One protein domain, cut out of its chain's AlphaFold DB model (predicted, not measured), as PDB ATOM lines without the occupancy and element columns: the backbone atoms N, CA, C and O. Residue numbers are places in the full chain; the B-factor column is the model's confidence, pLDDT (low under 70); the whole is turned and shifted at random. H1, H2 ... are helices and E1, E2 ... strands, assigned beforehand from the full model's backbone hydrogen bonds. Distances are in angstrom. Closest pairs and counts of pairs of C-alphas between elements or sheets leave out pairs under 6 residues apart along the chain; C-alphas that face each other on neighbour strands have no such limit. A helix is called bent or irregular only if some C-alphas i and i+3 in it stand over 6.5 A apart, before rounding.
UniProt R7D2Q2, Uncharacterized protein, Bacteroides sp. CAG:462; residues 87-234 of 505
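AT A GLANCE: This is residues 87 to 234 of the 505 residues of an uncharacterized protein of Bacteroides sp. CAG:462 (UniProt R7D2Q2). A twisted sheet of five strands has one face covered by the helices H2 and H4, and H1 packs on these two from outside, making a bundle of three helices. The opposite face bears no covering helix; the little H3 only grazes the sheet. The printed part has 148 residues, with four named helices and five named strands in the order H1 H2 E1 E2 H3 E3 E4 H4 E5. The sheet is mixed, in the order E1 E2 E3 E4 E5, and the class is mixed, helices and strands. The whole is compact, with a radius of gyration of the C-alphas of 14.1 A and spans of 41 by 38 by 27 A.

IN THESE COORDINATES: The strands are E1, residues 132 to 137; E2, residues 143 to 149, 19.7 A long; E3, residues 165 to 172, 22.2 A; E4, residues 186 to 193, 22.5 A; and E5, residues 229 to 233, ending at C-alpha 233 (134.312, 173.684, 191.749). H4, residues 194 to 218, is 26.7 A long and irregular: C-alphas 199 and 202 are 9.0 A apart, and it has a kink of 108 degrees near residue 202. H2 is residues 111 to 121, 14.9 A. H1, residues 90 to 104, 21.1 A, begins at C-alpha 90 (112.541, 154.911, 181.448). H3 is residues 156 to 159.

HOW THE PARTS SIT: E1 and E2 are an antiparallel hairpin, with N 134 and O 146 at 3.0 A. E2 and E3 are parallel, with N 147 and O 167 at 2.8 A; with H3 between them they form a strand-helix-strand unit, two parallel neighbour strands joined through a helix, with a right-handed crossover. E3 and E4 are parallel, with N 168 and O 188 at 2.8 A. E4 and E5 are antiparallel, with N 189 and O 231 at 2.8 A. H4 and H2 lie on the same face, giving two layers, sheet and helices, at heights over the sheet of 9.9 A and 8.9 A. H4 runs along the strands, at 13 degrees to E3 on the local plane. H1 touches H4, closest at the C-alphas of Ser 100 and Ala 206, 4.0 A, at a shallow tilt of 23 degrees, opposite ways. H1 and H2 are a helical hairpin, closest at the C-alphas of Asn 95 and Ala 121, 4.9 A. Every O i to N i+4 pair is within hydrogen-bond range in H1 and H2, and 16 of 21 are in H4; H3 is too short for such a pair.

THE WHOLE: The C-alphas farthest apart, of Ile 105 and Asp 182, are 40.9 A apart. The printed part has no cut. The link from E3 to E4, residues 173 to 185, is long. Mean pLDDT of the printed part is 79.7; residues 138 to 142 and 214 to 220 are among those under 70.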
ATOM      1  N   THR A  87     110.252 159.756 186.392       61.62
ATOM      2  CA  THR A  87     109.208 158.919 185.776       61.62
ATOM      3  C   THR A  87     109.294 158.869 184.251       61.62
ATOM      4  O   THR A  87     108.907 157.864 183.657       61.62
ATOM      5  N   ASP A  88     109.886 159.888 183.627       73.94
ATOM      6  CA  ASP A  88     110.088 159.968 182.180       73.94
ATOM      7  C   ASP A  88     111.480 159.461 181.743       73.94
ATOM      8  O   ASP A  88     111.785 159.423 180.548       73.94
ATOM      9  N   THR A  89     112.336 159.017 182.677       75.38
ATOM     10  CA  THR A  89     113.684 158.502 182.357       75.38
ATOM     11  C   THR A  89     113.708 157.055 181.862       75.38
ATOM     12  O   THR A  89     114.777 156.590 181.475       75.38
ATOM     13  N   ALA A  90     112.581 156.333 181.826       76.69
ATOM     14  CA  ALA A  90     112.541 154.911 181.448       76.69
ATOM     15  C   ALA A  90     113.239 154.630 180.100       76.69
ATOM     16  O   ALA A  90     114.108 153.766 180.010       76.69
ATOM     17  N   ASN A  91     112.967 155.452 179.083       84.19
ATOM     18  CA  ASN A  91     113.625 155.331 177.778       84.19
ATOM     19  C   ASN A  91     115.135 155.620 177.846       84.19
ATOM     20  O   ASN A  91     115.918 154.994 177.137       84.19
ATOM     21  N   ILE A  92     115.561 156.560 178.696       86.69
ATOM     22  CA  ILE A  92     116.982 156.876 178.902       86.69
ATOM     23  C   ILE A  92     117.686 155.699 179.591       86.69
ATOM     24  O   ILE A  92     118.788 155.325 179.192       86.69
ATOM     25  N   GLN A  93     117.042 155.085 180.586       76.00
ATOM     26  CA  GLN A  93     117.557 153.905 181.284       76.00
ATOM     27  C   GLN A  93     117.775 152.741 180.314       76.00
ATOM     28  O   GLN A  93     118.880 152.196 180.261       76.00
ATOM     29  N   ASP A  94     116.763 152.426 179.504       83.44
ATOM     30  CA  ASP A  94     116.822 151.354 178.507       83.44
ATOM     31  C   ASP A  94     117.895 151.627 177.445       83.44
ATOM     32  O   ASP A  94     118.656 150.733 177.063       83.44
ATOM     33  N   ASN A  95     118.008 152.876 176.982       89.75
ATOM     34  CA  ASN A  95     119.023 153.256 176.005       89.75
ATOM     35  C   ASN A  95     120.444 153.139 176.569       89.75
ATOM     36  O   ASN A  95     121.325 152.615 175.887       89.75
ATOM     37  N   LEU A  96     120.678 153.588 177.807       89.06
ATOM     38  CA  LEU A  96     121.977 153.459 178.476       89.06
ATOM     39  C   LEU A  96     122.331 151.994 178.751       89.06
ATOM     40  O   LEU A  96     123.490 151.606 178.608       89.06
ATOM     41  N   GLU A  97     121.349 151.161 179.099       81.50
ATOM     42  CA  GLU A  97     121.550 149.723 179.269       81.50
ATOM     43  C   GLU A  97     121.944 149.052 177.952       81.50
ATOM     44  O   GLU A  97     122.966 148.361 177.892       81.50
ATOM     45  N   ARG A  98     121.210 149.324 176.867       88.44
ATOM     46  CA  ARG A  98     121.553 148.837 175.524       88.44
ATOM     47  C   ARG A  98     122.939 149.290 175.088       88.44
ATOM     48  O   ARG A  98     123.705 148.474 174.581       88.44
ATOM     49  N   LEU A  99     123.272 150.559 175.321       88.31
ATOM     50  CA  LEU A  99     124.585 151.114 175.013       88.31
ATOM     51  C   LEU A  99     125.687 150.410 175.812       88.31
ATOM     52  O   LEU A  99     126.705 150.023 175.244       88.31
ATOM     53  N   SER A 100     125.470 150.177 177.110       85.69
ATOM     54  CA  SER A 100     126.438 149.461 177.944       85.69
ATOM     55  C   SER A 100     126.680 148.035 177.442       85.69
ATOM     56  O   SER A 100     127.825 147.615 177.317       85.69
ATOM     57  N   ASN A 101     125.621 147.317 177.056       85.31
ATOM     58  CA  ASN A 101     125.726 145.959 176.523       85.31
ATOM     59  C   ASN A 101     126.427 145.927 175.160       85.31
ATOM     60  O   ASN A 101     127.209 145.018 174.893       85.31
ATOM     61  N   GLN A 102     126.178 146.927 174.308       87.69
ATOM     62  CA  GLN A 102     126.849 147.060 173.018       87.69
ATOM     63  C   GLN A 102     128.356 147.274 173.191       87.69
ATOM     64  O   GLN A 102     129.142 146.621 172.514       87.69
ATOM     65  N   PHE A 103     128.769 148.173 174.087       85.31
ATOM     66  CA  PHE A 103     130.180 148.508 174.267       85.31
ATOM     67  C   PHE A 103     130.956 147.476 175.097       85.31
ATOM     68  O   PHE A 103     132.154 147.337 174.882       85.31
ATOM     69  N   GLU A 104     130.302 146.693 175.963       82.50
ATOM     70  CA  GLU A 104     130.954 145.632 176.754       82.50
ATOM     71  C   GLU A 104     131.695 144.610 175.873       82.50
ATOM     72  O   GLU A 104     132.749 144.107 176.257       82.50
ATOM     73  N   ILE A 105     131.158 144.325 174.684       77.69
ATOM     74  CA  ILE A 105     131.666 143.296 173.763       77.69
ATOM     75  C   ILE A 105     132.533 143.856 172.624       77.69
ATOM     76  O   ILE A 105     132.992 143.099 171.771       77.69
ATOM     77  N   ILE A 106     132.740 145.173 172.574       74.25
ATOM     78  CA  ILE A 106     133.500 145.835 171.510       74.25
ATOM     79  C   ILE A 106     134.974 145.957 171.910       74.25
ATOM     80  O   ILE A 106     135.323 146.604 172.899       74.25
ATOM     81  N   GLU A 107     135.860 145.401 171.082       61.81
ATOM     82  CA  GLU A 107     137.310 145.445 171.320       61.81
ATOM     83  C   GLU A 107     137.935 146.809 170.981       61.81
ATOM     84  O   GLU A 107     138.916 147.215 171.603       61.81
ATOM     85  N   SER A 108     137.366 147.559 170.027       61.81
ATOM     86  CA  SER A 108     137.784 148.937 169.743       61.81
ATOM     87  C   SER A 108     136.675 149.766 169.085       61.81
ATOM     88  O   SER A 108     135.976 149.303 168.188       61.81
ATOM     89  N   THR A 109     136.492 151.010 169.530       62.72
ATOM     90  CA  THR A 109     135.591 151.998 168.907       62.72
ATOM     91  C   THR A 109     136.152 153.404 169.091       62.72
ATOM     92  O   THR A 109     136.977 153.649 169.978       62.72
ATOM     93  N   SER A 110     135.772 154.336 168.211       70.00
ATOM     94  CA  SER A 110     136.198 155.722 168.345       70.00
ATOM     95  C   SER A 110     135.439 156.419 169.482       70.00
ATOM     96  O   SER A 110     134.212 156.390 169.559       70.00
ATOM     97  N   ASN A 111     136.157 157.132 170.352       71.12
ATOM     98  CA  ASN A 111     135.529 157.888 171.443       71.12
ATOM     99  C   ASN A 111     134.559 158.972 170.948       71.12
ATOM    100  O   ASN A 111     133.652 159.371 171.667       71.12
ATOM    101  N   LYS A 112     134.740 159.453 169.711       72.44
ATOM    102  CA  LYS A 112     133.832 160.423 169.088       72.44
ATOM    103  C   LYS A 112     132.459 159.803 168.815       72.44
ATOM    104  O   LYS A 112     131.451 160.453 169.074       72.44
ATOM    105  N   GLU A 113     132.425 158.571 168.312       77.88
ATOM    106  CA  GLU A 113     131.180 157.812 168.146       77.88
ATOM    107  C   GLU A 113     130.564 157.498 169.507       77.88
ATOM    108  O   GLU A 113     129.373 157.715 169.691       77.88
ATOM    109  N   PHE A 114     131.380 157.111 170.493       85.62
ATOM    110  CA  PHE A 114     130.894 156.835 171.844       85.62
ATOM    111  C   PHE A 114     130.213 158.046 172.508       85.62
ATOM    112  O   PHE A 114     129.100 157.908 173.004       85.62
ATOM    113  N   ILE A 115     130.812 159.247 172.465       86.44
ATOM    114  CA  ILE A 115     130.178 160.477 172.993       86.44
ATOM    115  C   ILE A 115     128.846 160.752 172.283       86.44
ATOM    116  O   ILE A 115     127.868 161.132 172.923       86.44
ATOM    117  N   SER A 116     128.794 160.554 170.963       84.56
ATOM    118  CA  SER A 116     127.574 160.767 170.183       84.56
ATOM    119  C   SER A 116     126.466 159.785 170.575       84.56
ATOM    120  O   SER A 116     125.319 160.194 170.744       84.56
ATOM    121  N   GLU A 117     126.795 158.503 170.734       88.69
ATOM    122  CA  GLU A 117     125.844 157.468 171.151       88.69
ATOM    123  C   GLU A 117     125.392 157.655 172.609       88.69
ATOM    124  O   GLU A 117     124.206 157.516 172.900       88.69
ATOM    125  N   LEU A 118     126.288 158.088 173.504       89.88
ATOM    126  CA  LEU A 118     125.938 158.515 174.865       89.88
ATOM    127  C   LEU A 118     124.940 159.676 174.863       89.88
ATOM    128  O   LEU A 118     123.939 159.634 175.575       89.88
ATOM    129  N   GLY A 119     125.187 160.701 174.044       89.25
ATOM    130  CA  GLY A 119     124.283 161.841 173.904       89.25
ATOM    131  C   GLY A 119     122.893 161.437 173.436       89.25
ATOM    132  O   GLY A 119     121.895 161.889 173.993       89.25
ATOM    133  N   ARG A 120     122.823 160.534 172.451       89.50
ATOM    134  CA  ARG A 120     121.556 159.967 171.967       89.50
ATOM    135  C   ARG A 120     120.854 159.158 173.053       89.50
ATOM    136  O   ARG A 120     119.651 159.326 173.228       89.50
ATOM    137  N   ALA A 121     121.589 158.334 173.799       90.38
ATOM    138  CA  ALA A 121     121.023 157.534 174.879       90.38
ATOM    139  C   ALA A 121     120.421 158.407 175.991       90.38
ATOM    140  O   ALA A 121     119.322 158.123 176.464       90.38
ATOM    141  N   LEU A 122     121.092 159.511 176.330       88.38
ATOM    142  CA  LEU A 122     120.633 160.505 177.303       88.38
ATOM    143  C   LEU A 122     119.526 161.435 176.794       88.38
ATOM    144  O   LEU A 122     119.026 162.247 177.568       88.38
ATOM    145  N   SER A 123     119.154 161.365 175.512       87.88
ATOM    146  CA  SER A 123     118.310 162.384 174.867       87.88
ATOM    147  C   SER A 123     118.861 163.808 175.058       87.88
ATOM    148  O   SER A 123     118.112 164.776 175.201       87.88
ATOM    149  N   ALA A 124     120.190 163.940 175.083       85.81
ATOM    150  CA  ALA A 124     120.869 165.196 175.349       85.81
ATOM    151  C   ALA A 124     120.745 166.150 174.153       85.81
ATOM    152  O   ALA A 124     120.917 165.772 172.992       85.81
ATOM    153  N   THR A 125     120.470 167.420 174.439       80.69
ATOM    154  CA  THR A 125     120.269 168.448 173.415       80.69
ATOM    155  C   THR A 125     121.553 169.227 173.148       80.69
ATOM    156  O   THR A 125     122.371 169.468 174.041       80.69
ATOM    157  N   HIS A 126     121.736 169.636 171.892       72.81
ATOM    158  CA  HIS A 126     122.832 170.512 171.494       72.81
ATOM    159  C   HIS A 126     122.477 171.970 171.780       72.81
ATOM    160  O   HIS A 126     121.457 172.469 171.310       72.81
ATOM    161  N   GLN A 127     123.361 172.681 172.477       56.12
ATOM    162  CA  GLN A 127     123.275 174.135 172.618       56.12
ATOM    163  C   GLN A 127     124.545 174.775 172.054       56.12
ATOM    164  O   GLN A 127     125.509 175.018 172.776       56.12
ATOM    165  N   GLY A 128     124.563 174.961 170.728       49.41
ATOM    166  CA  GLY A 128     125.496 175.829 169.985       49.41
ATOM    167  C   GLY A 128     127.005 175.544 170.088       49.41
ATOM    168  O   GLY A 128     127.792 176.246 169.466       49.41
ATOM    169  N   SER A 129     127.428 174.535 170.848       55.41
ATOM    170  CA  SER A 129     128.824 174.179 171.125       55.41
ATOM    171  C   SER A 129     129.024 172.663 171.000       55.41
ATOM    172  O   SER A 129     128.056 171.911 170.898       55.41
ATOM    173  N   SER A 130     130.272 172.178 171.041       69.12
ATOM    174  CA  SER A 130     130.586 170.735 171.063       69.12
ATOM    175  C   SER A 130     130.191 170.024 172.370       69.12
ATOM    176  O   SER A 130     130.662 168.918 172.626       69.12
ATOM    177  N   SER A 131     129.354 170.663 173.196       84.25
ATOM    178  CA  SER A 131     128.785 170.100 174.417       84.25
ATOM    179  C   SER A 131     127.310 169.745 174.203       84.25
ATOM    180  O   SER A 131     126.563 170.499 173.575       84.25
ATOM    181  N   GLN A 132     126.891 168.619 174.764       89.06
ATOM    182  CA  GLN A 132     125.499 168.187 174.845       89.06
ATOM    183  C   GLN A 132     125.050 168.229 176.301       89.06
ATOM    184  O   GLN A 132     125.860 167.997 177.199       89.06
ATOM    185  N   TYR A 133     123.774 168.527 176.530       89.19
ATOM    186  CA  TYR A 133     123.233 168.681 177.876       89.19
ATOM    187  C   TYR A 133     121.903 167.960 178.037       89.19
ATOM    188  O   TYR A 133     121.038 168.032 177.161       89.19
ATOM    189  N   VAL A 134     121.720 167.343 179.197       89.19
ATOM    190  CA  VAL A 134     120.422 166.892 179.693       89.19
ATOM    191  C   VAL A 134     120.295 167.321 181.149       89.19
ATOM    192  O   VAL A 134     121.246 167.200 181.916       89.19
ATOM    193  N   THR A 135     119.138 167.846 181.526       87.12
ATOM    194  CA  THR A 135     118.820 168.119 182.926       87.12
ATOM    195  C   THR A 135     117.758 167.127 183.351       87.12
ATOM    196  O   THR A 135     116.743 166.977 182.672       87.12
ATOM    197  N   ILE A 136     118.024 166.427 184.444       80.00
ATOM    198  CA  ILE A 136     117.153 165.385 184.974       80.00
ATOM    199  C   ILE A 136     116.787 165.719 186.412       80.00
ATOM    200  O   ILE A 136     117.581 166.320 187.133       80.00
ATOM    201  N   GLU A 137     115.609 165.288 186.823       75.25
ATOM    202  CA  GLU A 137     115.265 165.095 188.223       75.25
ATOM    203  C   GLU A 137     115.489 163.615 188.539       75.25
ATOM    204  O   GLU A 137     114.837 162.740 187.965       75.25
ATOM    205  N   ALA A 138     116.464 163.322 189.394       59.84
ATOM    206  CA  ALA A 138     116.741 161.960 189.814       59.84
ATOM    207  C   ALA A 138     115.647 161.436 190.759       59.84
ATOM    208  O   ALA A 138     114.861 162.202 191.317       59.84
ATOM    209  N   LYS A 139     115.603 160.118 190.991       50.00
ATOM    210  CA  LYS A 139     114.611 159.498 191.897       50.00
ATOM    211  C   LYS A 139     114.599 160.119 193.303       50.00
ATOM    212  O   LYS A 139     113.561 160.135 193.957       50.00
ATOM    213  N   ASN A 140     115.741 160.608 193.780       47.09
ATOM    214  CA  ASN A 140     115.864 161.292 195.068       47.09
ATOM    215  C   ASN A 140     115.463 162.781 195.040       47.09
ATOM    216  O   ASN A 140     115.693 163.461 196.040       47.09
ATOM    217  N   GLU A 141     114.837 163.253 193.957       52.34
ATOM    218  CA  GLU A 141     114.403 164.641 193.708       52.34
ATOM    219  C   GLU A 141     115.564 165.628 193.488       52.34
ATOM    220  O   GLU A 141     115.354 166.836 193.373       52.34
ATOM    221  N   THR A 142     116.804 165.137 193.378       57.50
ATOM    222  CA  THR A 142     117.943 165.978 193.001       57.50
ATOM    223  C   THR A 142     117.835 166.348 191.529       57.50
ATOM    224  O   THR A 142     117.883 165.483 190.651       57.50
ATOM    225  N   VAL A 143     117.740 167.646 191.247       70.06
ATOM    226  CA  VAL A 143     117.838 168.167 189.882       70.06
ATOM    227  C   VAL A 143     119.306 168.369 189.541       70.06
ATOM    228  O   VAL A 143     120.001 169.159 190.179       70.06
ATOM    229  N   VAL A 144     119.785 167.662 188.521       75.38
ATOM    230  CA  VAL A 144     121.182 167.729 188.088       75.38
ATOM    231  C   VAL A 144     121.272 167.850 186.576       75.38
ATOM    232  O   VAL A 144     120.508 167.243 185.823       75.38
ATOM    233  N   THR A 145     122.223 168.657 186.110       89.50
ATOM    234  CA  THR A 145     122.525 168.757 184.683       89.50
ATOM    235  C   THR A 145     123.735 167.920 184.317       89.50
ATOM    236  O   THR A 145     124.844 168.206 184.749       89.50
ATOM    237  N   ILE A 146     123.548 166.941 183.443       91.81
ATOM    238  CA  ILE A 146     124.634 166.164 182.860       91.81
ATOM    239  C   ILE A 146     125.081 166.850 181.567       91.81
ATOM    240  O   ILE A 146     124.292 167.053 180.639       91.81
ATOM    241  N   ARG A 147     126.364 167.198 181.497       92.94
ATOM    242  CA  ARG A 147     127.041 167.700 180.301       92.94
ATOM    243  C   ARG A 147     127.939 166.608 179.734       92.94
ATOM    244  O   ARG A 147     128.763 166.066 180.455       92.94
ATOM    245  N   LEU A 148     127.852 166.363 178.431       92.81
ATOM    246  CA  LEU A 148     128.840 165.585 177.680       92.81
ATOM    247  C   LEU A 148     129.657 166.527 176.799       92.81
ATOM    248  O   LEU A 148     129.075 167.333 176.070       92.81
ATOM    249  N   ALA A 149     130.987 166.444 176.835       91.31
ATOM    250  CA  ALA A 149     131.838 167.313 176.024       91.31
ATOM    251  C   ALA A 149     133.214 166.717 175.701       91.31
ATOM    252  O   ALA A 149     133.641 165.700 176.239       91.31
ATOM    253  N   ASN A 150     133.942 167.408 174.824       91.06
ATOM    254  CA  ASN A 150     135.335 167.114 174.472       91.06
ATOM    255  C   ASN A 150     136.343 168.158 174.996       91.06
ATOM    256  O   ASN A 150     137.491 168.196 174.545       91.06
ATOM    257  N   HIS A 151     135.905 169.033 175.899       90.88
ATOM    258  CA  HIS A 151     136.695 170.098 176.515       90.88
ATOM    259  C   HIS A 151     136.193 170.372 177.935       90.88
ATOM    260  O   HIS A 151     135.001 170.180 178.211       90.88
ATOM    261  N   ASN A 152     137.089 170.850 178.798       93.44
ATOM    262  CA  ASN A 152     136.784 171.191 180.183       93.44
ATOM    263  C   ASN A 152     135.643 172.215 180.306       93.44
ATOM    264  O   ASN A 152     135.332 172.969 179.374       93.44
ATOM    265  N   ALA A 153     134.972 172.182 181.448       90.81
ATOM    266  CA  ALA A 153     133.854 173.047 181.778       90.81
ATOM    267  C   ALA A 153     134.279 174.503 182.032       90.81
ATOM    268  O   ALA A 153     135.416 174.809 182.387       90.81
ATOM    269  N   THR A 154     133.312 175.406 181.881       89.06
ATOM    270  CA  THR A 154     133.407 176.819 182.269       89.06
ATOM    271  C   THR A 154     132.153 177.146 183.070       89.06
ATOM    272  O   THR A 154     131.059 176.997 182.518       89.06
ATOM    273  N   THR A 155     132.275 177.514 184.348       82.19
ATOM    274  CA  THR A 155     131.122 177.605 185.270       82.19
ATOM    275  C   THR A 155     130.108 178.674 184.848       82.19
ATOM    276  O   THR A 155     128.904 178.420 184.907       82.19
ATOM    277  N   SER A 156     130.547 179.788 184.253       80.94
ATOM    278  CA  SER A 156     129.652 180.827 183.713       80.94
ATOM    279  C   SER A 156     128.695 180.327 182.615       80.94
ATOM    280  O   SER A 156     127.582 180.837 182.461       80.94
ATOM    281  N   LYS A 157     129.064 179.279 181.859       82.75
ATOM    282  CA  LYS A 157     128.182 178.676 180.837       82.75
ATOM    283  C   LYS A 157     126.989 177.939 181.443       82.75
ATOM    284  O   LYS A 157     125.987 177.765 180.750       82.75
ATOM    285  N   PHE A 158     127.096 177.491 182.690       79.50
ATOM    286  CA  PHE A 158     126.007 176.841 183.416       79.50
ATOM    287  C   PHE A 158     125.085 177.884 184.062       79.50
ATOM    288  O   PHE A 158     123.864 177.766 183.937       79.50
ATOM    289  N   ASP A 159     125.652 178.965 184.608       67.31
ATOM    290  CA  ASP A 159     124.896 180.102 185.161       67.31
ATOM    291  C   ASP A 159     123.925 180.716 184.141       67.31
ATOM    292  O   ASP A 159     122.763 180.972 184.447       67.31
ATOM    293  N   ASN A 160     124.380 180.912 182.896       64.12
ATOM    294  CA  ASN A 160     123.620 181.596 181.837       64.12
ATOM    295  C   ASN A 160     122.273 180.936 181.486       64.12
ATOM    296  O   ASN A 160     121.406 181.562 180.868       64.12
ATOM    297  N   VAL A 161     122.105 179.670 181.859       60.69
ATOM    298  CA  VAL A 161     120.912 178.852 181.606       60.69
ATOM    299  C   VAL A 161     120.275 178.335 182.901       60.69
ATOM    300  O   VAL A 161     119.367 177.511 182.814       60.69
ATOM    301  N   GLY A 162     120.736 178.814 184.066       58.81
ATOM    302  CA  GLY A 162     120.234 178.467 185.400       58.81
ATOM    303  C   GLY A 162     120.535 177.035 185.843       58.81
ATOM    304  O   GLY A 162     119.728 176.422 186.534       58.81
ATOM    305  N   ARG A 163     121.656 176.459 185.390       64.62
ATOM    306  CA  ARG A 163     122.108 175.114 185.785       64.62
ATOM    307  C   ARG A 163     122.992 175.231 187.020       64.62
ATOM    308  O   ARG A 163     124.201 175.378 186.896       64.62
ATOM    309  N   GLU A 164     122.376 175.205 188.192       65.38
ATOM    310  CA  GLU A 164     123.077 175.482 189.453       65.38
ATOM    311  C   GLU A 164     123.899 174.289 189.960       65.38
ATOM    312  O   GLU A 164     124.915 174.509 190.611       65.38
ATOM    313  N   ASN A 165     123.518 173.060 189.586       74.56
ATOM    314  CA  ASN A 165     124.218 171.811 189.898       74.56
ATOM    315  C   ASN A 165     124.451 170.989 188.616       74.56
ATOM    316  O   ASN A 165     123.496 170.653 187.895       74.56
ATOM    317  N   ALA A 166     125.712 170.680 188.300       84.12
ATOM    318  CA  ALA A 166     126.068 169.973 187.078       84.12
ATOM    319  C   ALA A 166     127.184 168.928 187.225       84.12
ATOM    320  O   ALA A 166     128.212 169.131 187.862       84.12
ATOM    321  N   ILE A 167     127.009 167.835 186.487       89.44
ATOM    322  CA  ILE A 167     127.993 166.779 186.273       89.44
ATOM    323  C   ILE A 167     128.529 166.933 184.849       89.44
ATOM    324  O   ILE A 167     127.776 166.860 183.879       89.44
ATOM    325  N   SER A 168     129.833 167.149 184.703       94.06
ATOM    326  CA  SER A 168     130.499 167.323 183.410       94.06
ATOM    327  C   SER A 168     131.323 166.085 183.067       94.06
ATOM    328  O   SER A 168     132.343 165.822 183.689       94.06
ATOM    329  N   ILE A 169     130.902 165.320 182.064       95.25
ATOM    330  CA  ILE A 169     131.651 164.180 181.533       95.25
ATOM    331  C   ILE A 169     132.440 164.647 180.313       95.25
ATOM    332  O   ILE A 169     131.869 164.975 179.264       95.25
ATOM    333  N   VAL A 170     133.765 164.677 180.442       94.50
ATOM    334  CA  VAL A 170     134.663 165.131 179.378       94.50
ATOM    335  C   VAL A 170     135.470 163.965 178.849       94.50
ATOM    336  O   VAL A 170     136.198 163.330 179.595       94.50
ATOM    337  N   ILE A 171     135.401 163.714 177.543       93.00
ATOM    338  CA  ILE A 171     136.274 162.748 176.869       93.00
ATOM    339  C   ILE A 171     137.088 163.508 175.821       93.00
ATOM    340  O   ILE A 171     136.549 163.959 174.807       93.00
ATOM    341  N   SER A 172     138.390 163.688 176.063       90.56
ATOM    342  CA  SER A 172     139.229 164.548 175.217       90.56
ATOM    343  C   SER A 172     140.587 163.953 174.868       90.56
ATOM    344  O   SER A 172     141.221 163.256 175.656       90.56
ATOM    345  N   ARG A 173     141.062 164.278 173.660       89.62
ATOM    346  CA  ARG A 173     142.442 164.011 173.215       89.62
ATOM    347  C   ARG A 173     143.444 165.013 173.774       89.62
ATOM    348  O   ARG A 173     144.639 164.737 173.752       89.62
ATOM    349  N   LYS A 174     142.964 166.184 174.198       90.44
ATOM    350  CA  LYS A 174     143.793 167.214 174.823       90.44
ATOM    351  C   LYS A 174     144.128 166.804 176.257       90.44
ATOM    352  O   LYS A 174     143.497 165.903 176.805       90.44
ATOM    353  N   SER A 175     145.138 167.436 176.838       89.06
ATOM    354  CA  SER A 175     145.397 167.334 178.273       89.06
ATOM    355  C   SER A 175     144.248 167.946 179.069       89.06
ATOM    356  O   SER A 175     143.544 168.824 178.572       89.06
ATOM    357  N   ASN A 176     144.081 167.478 180.301       92.62
ATOM    358  CA  ASN A 176     143.159 168.071 181.251       92.62
ATOM    359  C   ASN A 176     143.693 169.445 181.685       92.62
ATOM    360  O   ASN A 176     144.752 169.517 182.304       92.62
ATOM    361  N   GLU A 177     142.992 170.521 181.330       91.81
ATOM    362  CA  GLU A 177     143.329 171.889 181.761       91.81
ATOM    363  C   GLU A 177     142.553 172.296 183.026       91.81
ATOM    364  O   GLU A 177     142.829 173.338 183.617       91.81
ATOM    365  N   GLY A 178     141.619 171.446 183.464       89.06
ATOM    366  CA  GLY A 178     140.730 171.693 184.590       89.06
ATOM    367  C   GLY A 178     139.578 172.650 184.273       89.06
ATOM    368  O   GLY A 178     139.494 173.254 183.202       89.06
ATOM    369  N   ILE A 179     138.654 172.771 185.222       87.81
ATOM    370  CA  ILE A 179     137.471 173.622 185.112       87.81
ATOM    371  C   ILE A 179     137.885 175.095 185.180       87.81
ATOM    372  O   ILE A 179     138.544 175.534 186.125       87.81
ATOM    373  N   THR A 180     137.433 175.893 184.211       91.00
ATOM    374  CA  THR A 180     137.513 177.357 184.302       91.00
ATOM    375  C   THR A 180     136.423 177.847 185.251       91.00
ATOM    376  O   THR A 180     135.244 177.847 184.891       91.00
ATOM    377  N   ASN A 181     136.807 178.227 186.470       87.31
ATOM    378  CA  ASN A 181     135.863 178.666 187.491       87.31
ATOM    379  C   ASN A 181     135.637 180.194 187.467       87.31
ATOM    380  O   ASN A 181     136.231 180.923 188.258       87.31
ATOM    381  N   ASP A 182     134.813 180.677 186.536       80.06
ATOM    382  CA  ASP A 182     134.490 182.098 186.304       80.06
ATOM    383  C   ASP A 182     133.025 182.481 186.623       80.06
ATOM    384  O   ASP A 182     132.637 183.642 186.498       80.06
ATOM    385  N   GLY A 183     132.215 181.504 187.022       75.00
ATOM    386  CA  GLY A 183     130.810 181.605 187.414       75.00
ATOM    387  C   GLY A 183     130.529 180.984 188.787       75.00
ATOM    388  O   GLY A 183     131.454 180.660 189.530       75.00
ATOM    389  N   ARG A 184     129.246 180.827 189.137       68.69
ATOM    390  CA  ARG A 184     128.767 180.385 190.461       68.69
ATOM    391  C   ARG A 184     128.199 178.965 190.494       68.69
ATOM    392  O   ARG A 184     128.046 178.431 191.586       68.69
ATOM    393  N   ALA A 185     127.884 178.371 189.346       72.06
ATOM    394  CA  ALA A 185     127.364 177.011 189.258       72.06
ATOM    395  C   ALA A 185     128.308 175.993 189.906       72.06
ATOM    396  O   ALA A 185     129.522 176.037 189.666       72.06
ATOM    397  N   HIS A 186     127.728 175.067 190.669       79.81
ATOM    398  CA  HIS A 186     128.395 173.879 191.184       79.81
ATOM    399  C   HIS A 186     128.618 172.894 190.044       79.81
ATOM    400  O   HIS A 186     127.676 172.498 189.353       79.81
ATOM    401  N   VAL A 187     129.880 172.534 189.809       82.38
ATOM    402  CA  VAL A 187     130.252 171.616 188.733       82.38
ATOM    403  C   VAL A 187     131.260 170.593 189.233       82.38
ATOM    404  O   VAL A 187     132.364 170.959 189.638       82.38
ATOM    405  N   THR A 188     130.911 169.316 189.086       84.69
ATOM    406  CA  THR A 188     131.846 168.192 189.225       84.69
ATOM    407  C   THR A 188     132.182 167.652 187.838       84.69
ATOM    408  O   THR A 188     131.308 167.184 187.106       84.69
ATOM    409  N   GLU A 189     133.448 167.741 187.442       92.25
ATOM    410  CA  GLU A 189     133.955 167.278 186.154       92.25
ATOM    411  C   GLU A 189     134.728 165.967 186.280       92.25
ATOM    412  O   GLU A 189     135.676 165.859 187.053       92.25
ATOM    413  N   TYR A 190     134.340 164.997 185.457       93.56
ATOM    414  CA  TYR A 190     135.005 163.716 185.268       93.56
ATOM    415  C   TYR A 190     135.702 163.754 183.913       93.56
ATOM    416  O   TYR A 190     135.071 163.618 182.856       93.56
ATOM    417  N   PHE A 191     137.012 163.985 183.940       95.25
ATOM    418  CA  PHE A 191     137.830 164.066 182.741       95.25
ATOM    419  C   PHE A 191     138.439 162.706 182.394       95.25
ATOM    420  O   PHE A 191     139.295 162.173 183.097       95.25
ATOM    421  N   TYR A 192     138.056 162.175 181.242       93.69
ATOM    422  CA  TYR A 192     138.585 160.957 180.653       93.69
ATOM    423  C   TYR A 192     139.527 161.297 179.496       93.69
ATOM    424  O   TYR A 192     139.128 161.822 178.451       93.69
ATOM    425  N   SER A 193     140.800 160.932 179.643       92.81
ATOM    426  CA  SER A 193     141.746 160.999 178.526       92.81
ATOM    427  C   SER A 193     141.343 160.012 177.429       92.81
ATOM    428  O   SER A 193     141.220 158.813 177.680       92.81
ATOM    429  N   ASP A 194     141.237 160.494 176.188       88.88
ATOM    430  CA  ASP A 194     140.881 159.693 175.010       88.88
ATOM    431  C   ASP A 194     141.779 158.459 174.865       88.88
ATOM    432  O   ASP A 194     141.301 157.355 174.603       88.88
ATOM    433  N   LYS A 195     143.082 158.642 175.107       88.38
ATOM    434  CA  LYS A 195     144.084 157.576 175.047       88.38
ATOM    435  C   LYS A 195     143.876 156.542 176.154       88.38
ATOM    436  O   LYS A 195     143.909 155.351 175.860       88.38
ATOM    437  N   LYS A 196     143.665 156.979 177.404       89.69
ATOM    438  CA  LYS A 196     143.442 156.069 178.545       89.69
ATOM    439  C   LYS A 196     142.155 155.264 178.344       89.69
ATOM    440  O   LYS A 196     142.186 154.046 178.476       89.69
ATOM    441  N   LEU A 197     141.071 155.928 177.939       88.56
ATOM    442  CA  LEU A 197     139.773 155.293 177.718       88.56
ATOM    443  C   LEU A 197     139.818 154.278 176.567       88.56
ATOM    444  O   LEU A 197     139.332 153.163 176.715       88.56
ATOM    445  N   ARG A 198     140.476 154.614 175.448       85.19
ATOM    446  CA  ARG A 198     140.664 153.670 174.332       85.19
ATOM    447  C   ARG A 198     141.491 152.453 174.724       85.19
ATOM    448  O   ARG A 198     141.152 151.347 174.321       85.19
ATOM    449  N   ASN A 199     142.559 152.651 175.495       86.62
ATOM    450  CA  ASN A 199     143.406 151.553 175.959       86.62
ATOM    451  C   ASN A 199     142.673 150.622 176.936       86.62
ATOM    452  O   ASN A 199     142.999 149.442 176.998       86.62
ATOM    453  N   ALA A 200     141.700 151.143 177.685       83.38
ATOM    454  CA  ALA A 200     140.868 150.357 178.591       83.38
ATOM    455  C   ALA A 200     139.760 149.557 177.872       83.38
ATOM    456  O   ALA A 200     139.137 148.691 178.484       83.38
ATOM    457  N   GLY A 201     139.539 149.812 176.577       83.75
ATOM    458  CA  GLY A 201     138.609 149.064 175.731       83.75
ATOM    459  C   GLY A 201     137.131 149.381 175.978       83.75
ATOM    460  O   GLY A 201     136.769 150.255 176.770       83.75
ATOM    461  N   GLY A 202     136.256 148.655 175.276       82.69
ATOM    462  CA  GLY A 202     134.810 148.883 175.305       82.69
ATOM    463  C   GLY A 202     134.166 148.697 176.684       82.69
ATOM    464  O   GLY A 202     133.214 149.402 177.013       82.69
ATOM    465  N   LYS A 203     134.747 147.863 177.555       84.56
ATOM    466  CA  LYS A 203     134.289 147.705 178.944       84.56
ATOM    467  C   LYS A 203     134.282 149.028 179.720       84.56
ATOM    468  O   LYS A 203     133.315 149.321 180.414       84.56
ATOM    469  N   ALA A 204     135.316 149.860 179.579       83.56
ATOM    470  CA  ALA A 204     135.354 151.159 180.257       83.56
ATOM    471  C   ALA A 204     134.273 152.119 179.724       83.56
ATOM    472  O   ALA A 204     133.687 152.890 180.478       83.56
ATOM    473  N   MET A 205     133.952 152.036 178.432       89.12
ATOM    474  CA  MET A 205     132.845 152.788 177.832       89.12
ATOM    475  C   MET A 205     131.486 152.294 178.356       89.12
ATOM    476  O   MET A 205     130.613 153.097 178.687       89.12
ATOM    477  N   ALA A 206     131.322 150.979 178.514       84.38
ATOM    478  CA  ALA A 206     130.137 150.396 179.134       84.38
ATOM    479  C   ALA A 206     129.976 150.835 180.600       84.38
ATOM    480  O   ALA A 206     128.868 151.161 181.029       84.38
ATOM    481  N   ASP A 207     131.076 150.910 181.349       80.62
ATOM    482  CA  ASP A 207     131.097 151.361 182.740       80.62
ATOM    483  C   ASP A 207     130.707 152.854 182.871       80.62
ATOM    484  O   ASP A 207     129.949 153.195 183.781       80.62
ATOM    485  N   ILE A 208     131.071 153.732 181.923       85.81
ATOM    486  CA  ILE A 208     130.558 155.123 181.860       85.81
ATOM    487  C   ILE A 208     129.035 155.148 181.641       85.81
ATOM    488  O   ILE A 208     128.317 155.878 182.326       85.81
ATOM    489  N   ALA A 209     128.508 154.327 180.725       87.12
ATOM    490  CA  ALA A 209     127.063 154.245 180.489       87.12
ATOM    491  C   ALA A 209     126.299 153.727 181.728       87.12
ATOM    492  O   ALA A 209     125.231 154.245 182.063       87.12
ATOM    493  N   ARG A 210     126.867 152.757 182.461       75.88
ATOM    494  CA  ARG A 210     126.322 152.270 183.743       75.88
ATOM    495  C   ARG A 210     126.344 153.344 184.827       75.88
ATOM    496  O   ARG A 210     125.357 153.479 185.548       75.88
ATOM    497  N   SER A 211     127.429 154.113 184.899       69.19
ATOM    498  CA  SER A 211     127.598 155.231 185.835       69.19
ATOM    499  C   SER A 211     126.508 156.287 185.621       69.19
ATOM    500  O   SER A 211     125.817 156.673 186.559       69.19
ATOM    501  N   LEU A 212     126.245 156.659 184.362       84.12
ATOM    502  CA  LEU A 212     125.148 157.568 184.008       84.12
ATOM    503  C   LEU A 212     123.771 156.995 184.345       84.12
ATOM    504  O   LEU A 212     122.898 157.731 184.798       84.12
ATOM    505  N   ARG A 213     123.564 155.684 184.158       80.88
ATOM    506  CA  ARG A 213     122.301 155.036 184.533       80.88
ATOM    507  C   ARG A 213     122.062 155.136 186.040       80.88
ATOM    508  O   ARG A 213     120.932 155.374 186.444       80.88
ATOM    509  N   GLN A 214     123.108 154.996 186.858       67.50
ATOM    510  CA  GLN A 214     123.028 155.186 188.310       67.50
ATOM    511  C   GLN A 214     122.698 156.638 188.684       67.50
ATOM    512  O   GLN A 214     121.874 156.854 189.572       67.50
ATOM    513  N   THR A 215     123.258 157.620 187.972       68.44
ATOM    514  CA  THR A 215     122.978 159.048 188.200       68.44
ATOM    515  C   THR A 215     121.496 159.396 188.074       68.44
ATOM    516  O   THR A 215     121.018 160.268 188.791       68.44
ATOM    517  N   LEU A 216     120.729 158.669 187.253       66.38
ATOM    518  CA  LEU A 216     119.271 158.844 187.165       66.38
ATOM    519  C   LEU A 216     118.549 158.546 188.493       66.38
ATOM    520  O   LEU A 216     117.445 159.031 188.725       66.38
ATOM    521  N   TYR A 217     119.154 157.750 189.374       56.66
ATOM    522  CA  TYR A 217     118.580 157.377 190.664       56.66
ATOM    523  C   TYR A 217     119.104 158.246 191.809       56.66
ATOM    524  O   TYR A 217     118.320 158.649 192.667       56.66
ATOM    525  N   SER A 218     120.412 158.516 191.835       57.03
ATOM    526  CA  SER A 218     121.075 159.219 192.943       57.03
ATOM    527  C   SER A 218     121.279 160.715 192.712       57.03
ATOM    528  O   SER A 218     121.615 161.423 193.655       57.03
ATOM    529  N   GLY A 219     121.165 161.208 191.479       57.62
ATOM    530  CA  GLY A 219     121.595 162.564 191.129       57.62
ATOM    531  C   GLY A 219     123.117 162.763 191.188       57.62
ATOM    532  O   GLY A 219     123.595 163.852 190.893       57.62
ATOM    533  N   GLU A 220     123.875 161.714 191.513       68.75
ATOM    534  CA  GLU A 220     125.333 161.713 191.637       68.75
ATOM    535  C   GLU A 220     125.953 160.780 190.594       68.75
ATOM    536  O   GLU A 220     125.394 159.733 190.252       68.75
ATOM    537  N   TYR A 221     127.130 161.135 190.086       71.94
ATOM    538  CA  TYR A 221     127.879 160.294 189.157       71.94
ATOM    539  C   TYR A 221     129.031 159.595 189.870       71.94
ATOM    540  O   TYR A 221     129.904 160.233 190.451       71.94
ATOM    541  N   ILE A 222     129.046 158.266 189.803       69.50
ATOM    542  CA  ILE A 222     130.123 157.442 190.352       69.50
ATOM    543  C   ILE A 222     130.916 156.880 189.183       69.50
ATOM    544  O   ILE A 222     130.362 156.134 188.385       69.50
ATOM    545  N   ASP A 223     132.206 157.206 189.079       74.81
ATOM    546  CA  ASP A 223     133.059 156.672 188.014       74.81
ATOM    547  C   ASP A 223     133.379 155.186 188.242       74.81
ATOM    548  O   ASP A 223     134.318 154.838 188.958       74.81
ATOM    549  N   LEU A 224     132.637 154.296 187.579       65.94
ATOM    550  CA  LEU A 224     132.885 152.851 187.640       65.94
ATOM    551  C   LEU A 224     134.155 152.412 186.894       65.94
ATOM    552  O   LEU A 224     134.582 151.264 187.036       65.94
ATOM    553  N   THR A 225     134.765 153.292 186.096       71.81
ATOM    554  CA  THR A 225     135.983 152.961 185.345       71.81
ATOM    555  C   THR A 225     137.257 153.116 186.176       71.81
ATOM    556  O   THR A 225     138.250 152.444 185.892       71.81
ATOM    557  N   GLY A 226     137.249 154.020 187.165       75.62
ATOM    558  CA  GLY A 226     138.442 154.468 187.891       75.62
ATOM    559  C   GLY A 226     139.465 155.225 187.029       75.62
ATOM    560  O   GLY A 226     140.624 155.348 187.425       75.62
ATOM    561  N   LEU A 227     139.082 155.680 185.829       76.06
ATOM    562  CA  LEU A 227     139.967 156.353 184.870       76.06
ATOM    563  C   LEU A 227     139.835 157.878 184.892       76.06
ATOM    564  O   LEU A 227     140.698 158.547 184.310       76.06
ATOM    565  N   ALA A 228     138.764 158.416 185.482       85.25
ATOM    566  CA  ALA A 228     138.500 159.845 185.475       85.25
ATOM    567  C   ALA A 228     139.490 160.608 186.361       85.25
ATOM    568  O   ALA A 228     139.754 160.245 187.504       85.25
ATOM    569  N   GLU A 229     139.980 161.730 185.848       85.75
ATOM    570  CA  GLU A 229     140.545 162.793 186.671       85.75
ATOM    571  C   GLU A 229     139.380 163.683 187.119       85.75
ATOM    572  O   GLU A 229     138.693 164.267 186.279       85.75
ATOM    573  N   ILE A 230     139.119 163.719 188.428       76.38
ATOM    574  CA  ILE A 230     137.935 164.366 189.004       76.38
ATOM    575  C   ILE A 230     138.313 165.744 189.541       76.38
ATOM    576  O   ILE A 230     139.284 165.880 190.287       76.38
ATOM    577  N   GLN A 231     137.529 166.759 189.189       78.56
ATOM    578  CA  GLN A 231     137.640 168.096 189.758       78.56
ATOM    579  C   GLN A 231     136.255 168.642 190.084       78.56
ATOM    580  O   GLN A 231     135.352 168.571 189.262       78.56
ATOM    581  N   GLU A 232     136.105 169.235 191.261       80.44
ATOM    582  CA  GLU A 232     134.873 169.882 191.700       80.44
ATOM    583  C   GLU A 232     135.136 171.364 191.973       80.44
ATOM    584  O   GLU A 232     136.155 171.724 192.571       80.44
ATOM    585  N   VAL A 233     134.242 172.236 191.509       70.00
ATOM    586  CA  VAL A 233     134.312 173.684 191.749       70.00
ATOM    587  C   VAL A 233     132.954 174.233 192.139       70.00
ATOM    588  O   VAL A 233     131.918 173.705 191.736       70.00
ATOM    589  N   ASN A 234     132.989 175.318 192.915       63.28
ATOM    590  CA  ASN A 234     131.817 175.883 193.576       63.28
ATOM    591  C   ASN A 234     130.946 174.788 194.203       63.28
ATOM    592  O   ASN A 234     129.744 174.785 193.939       63.28
TER     593      ASN A 234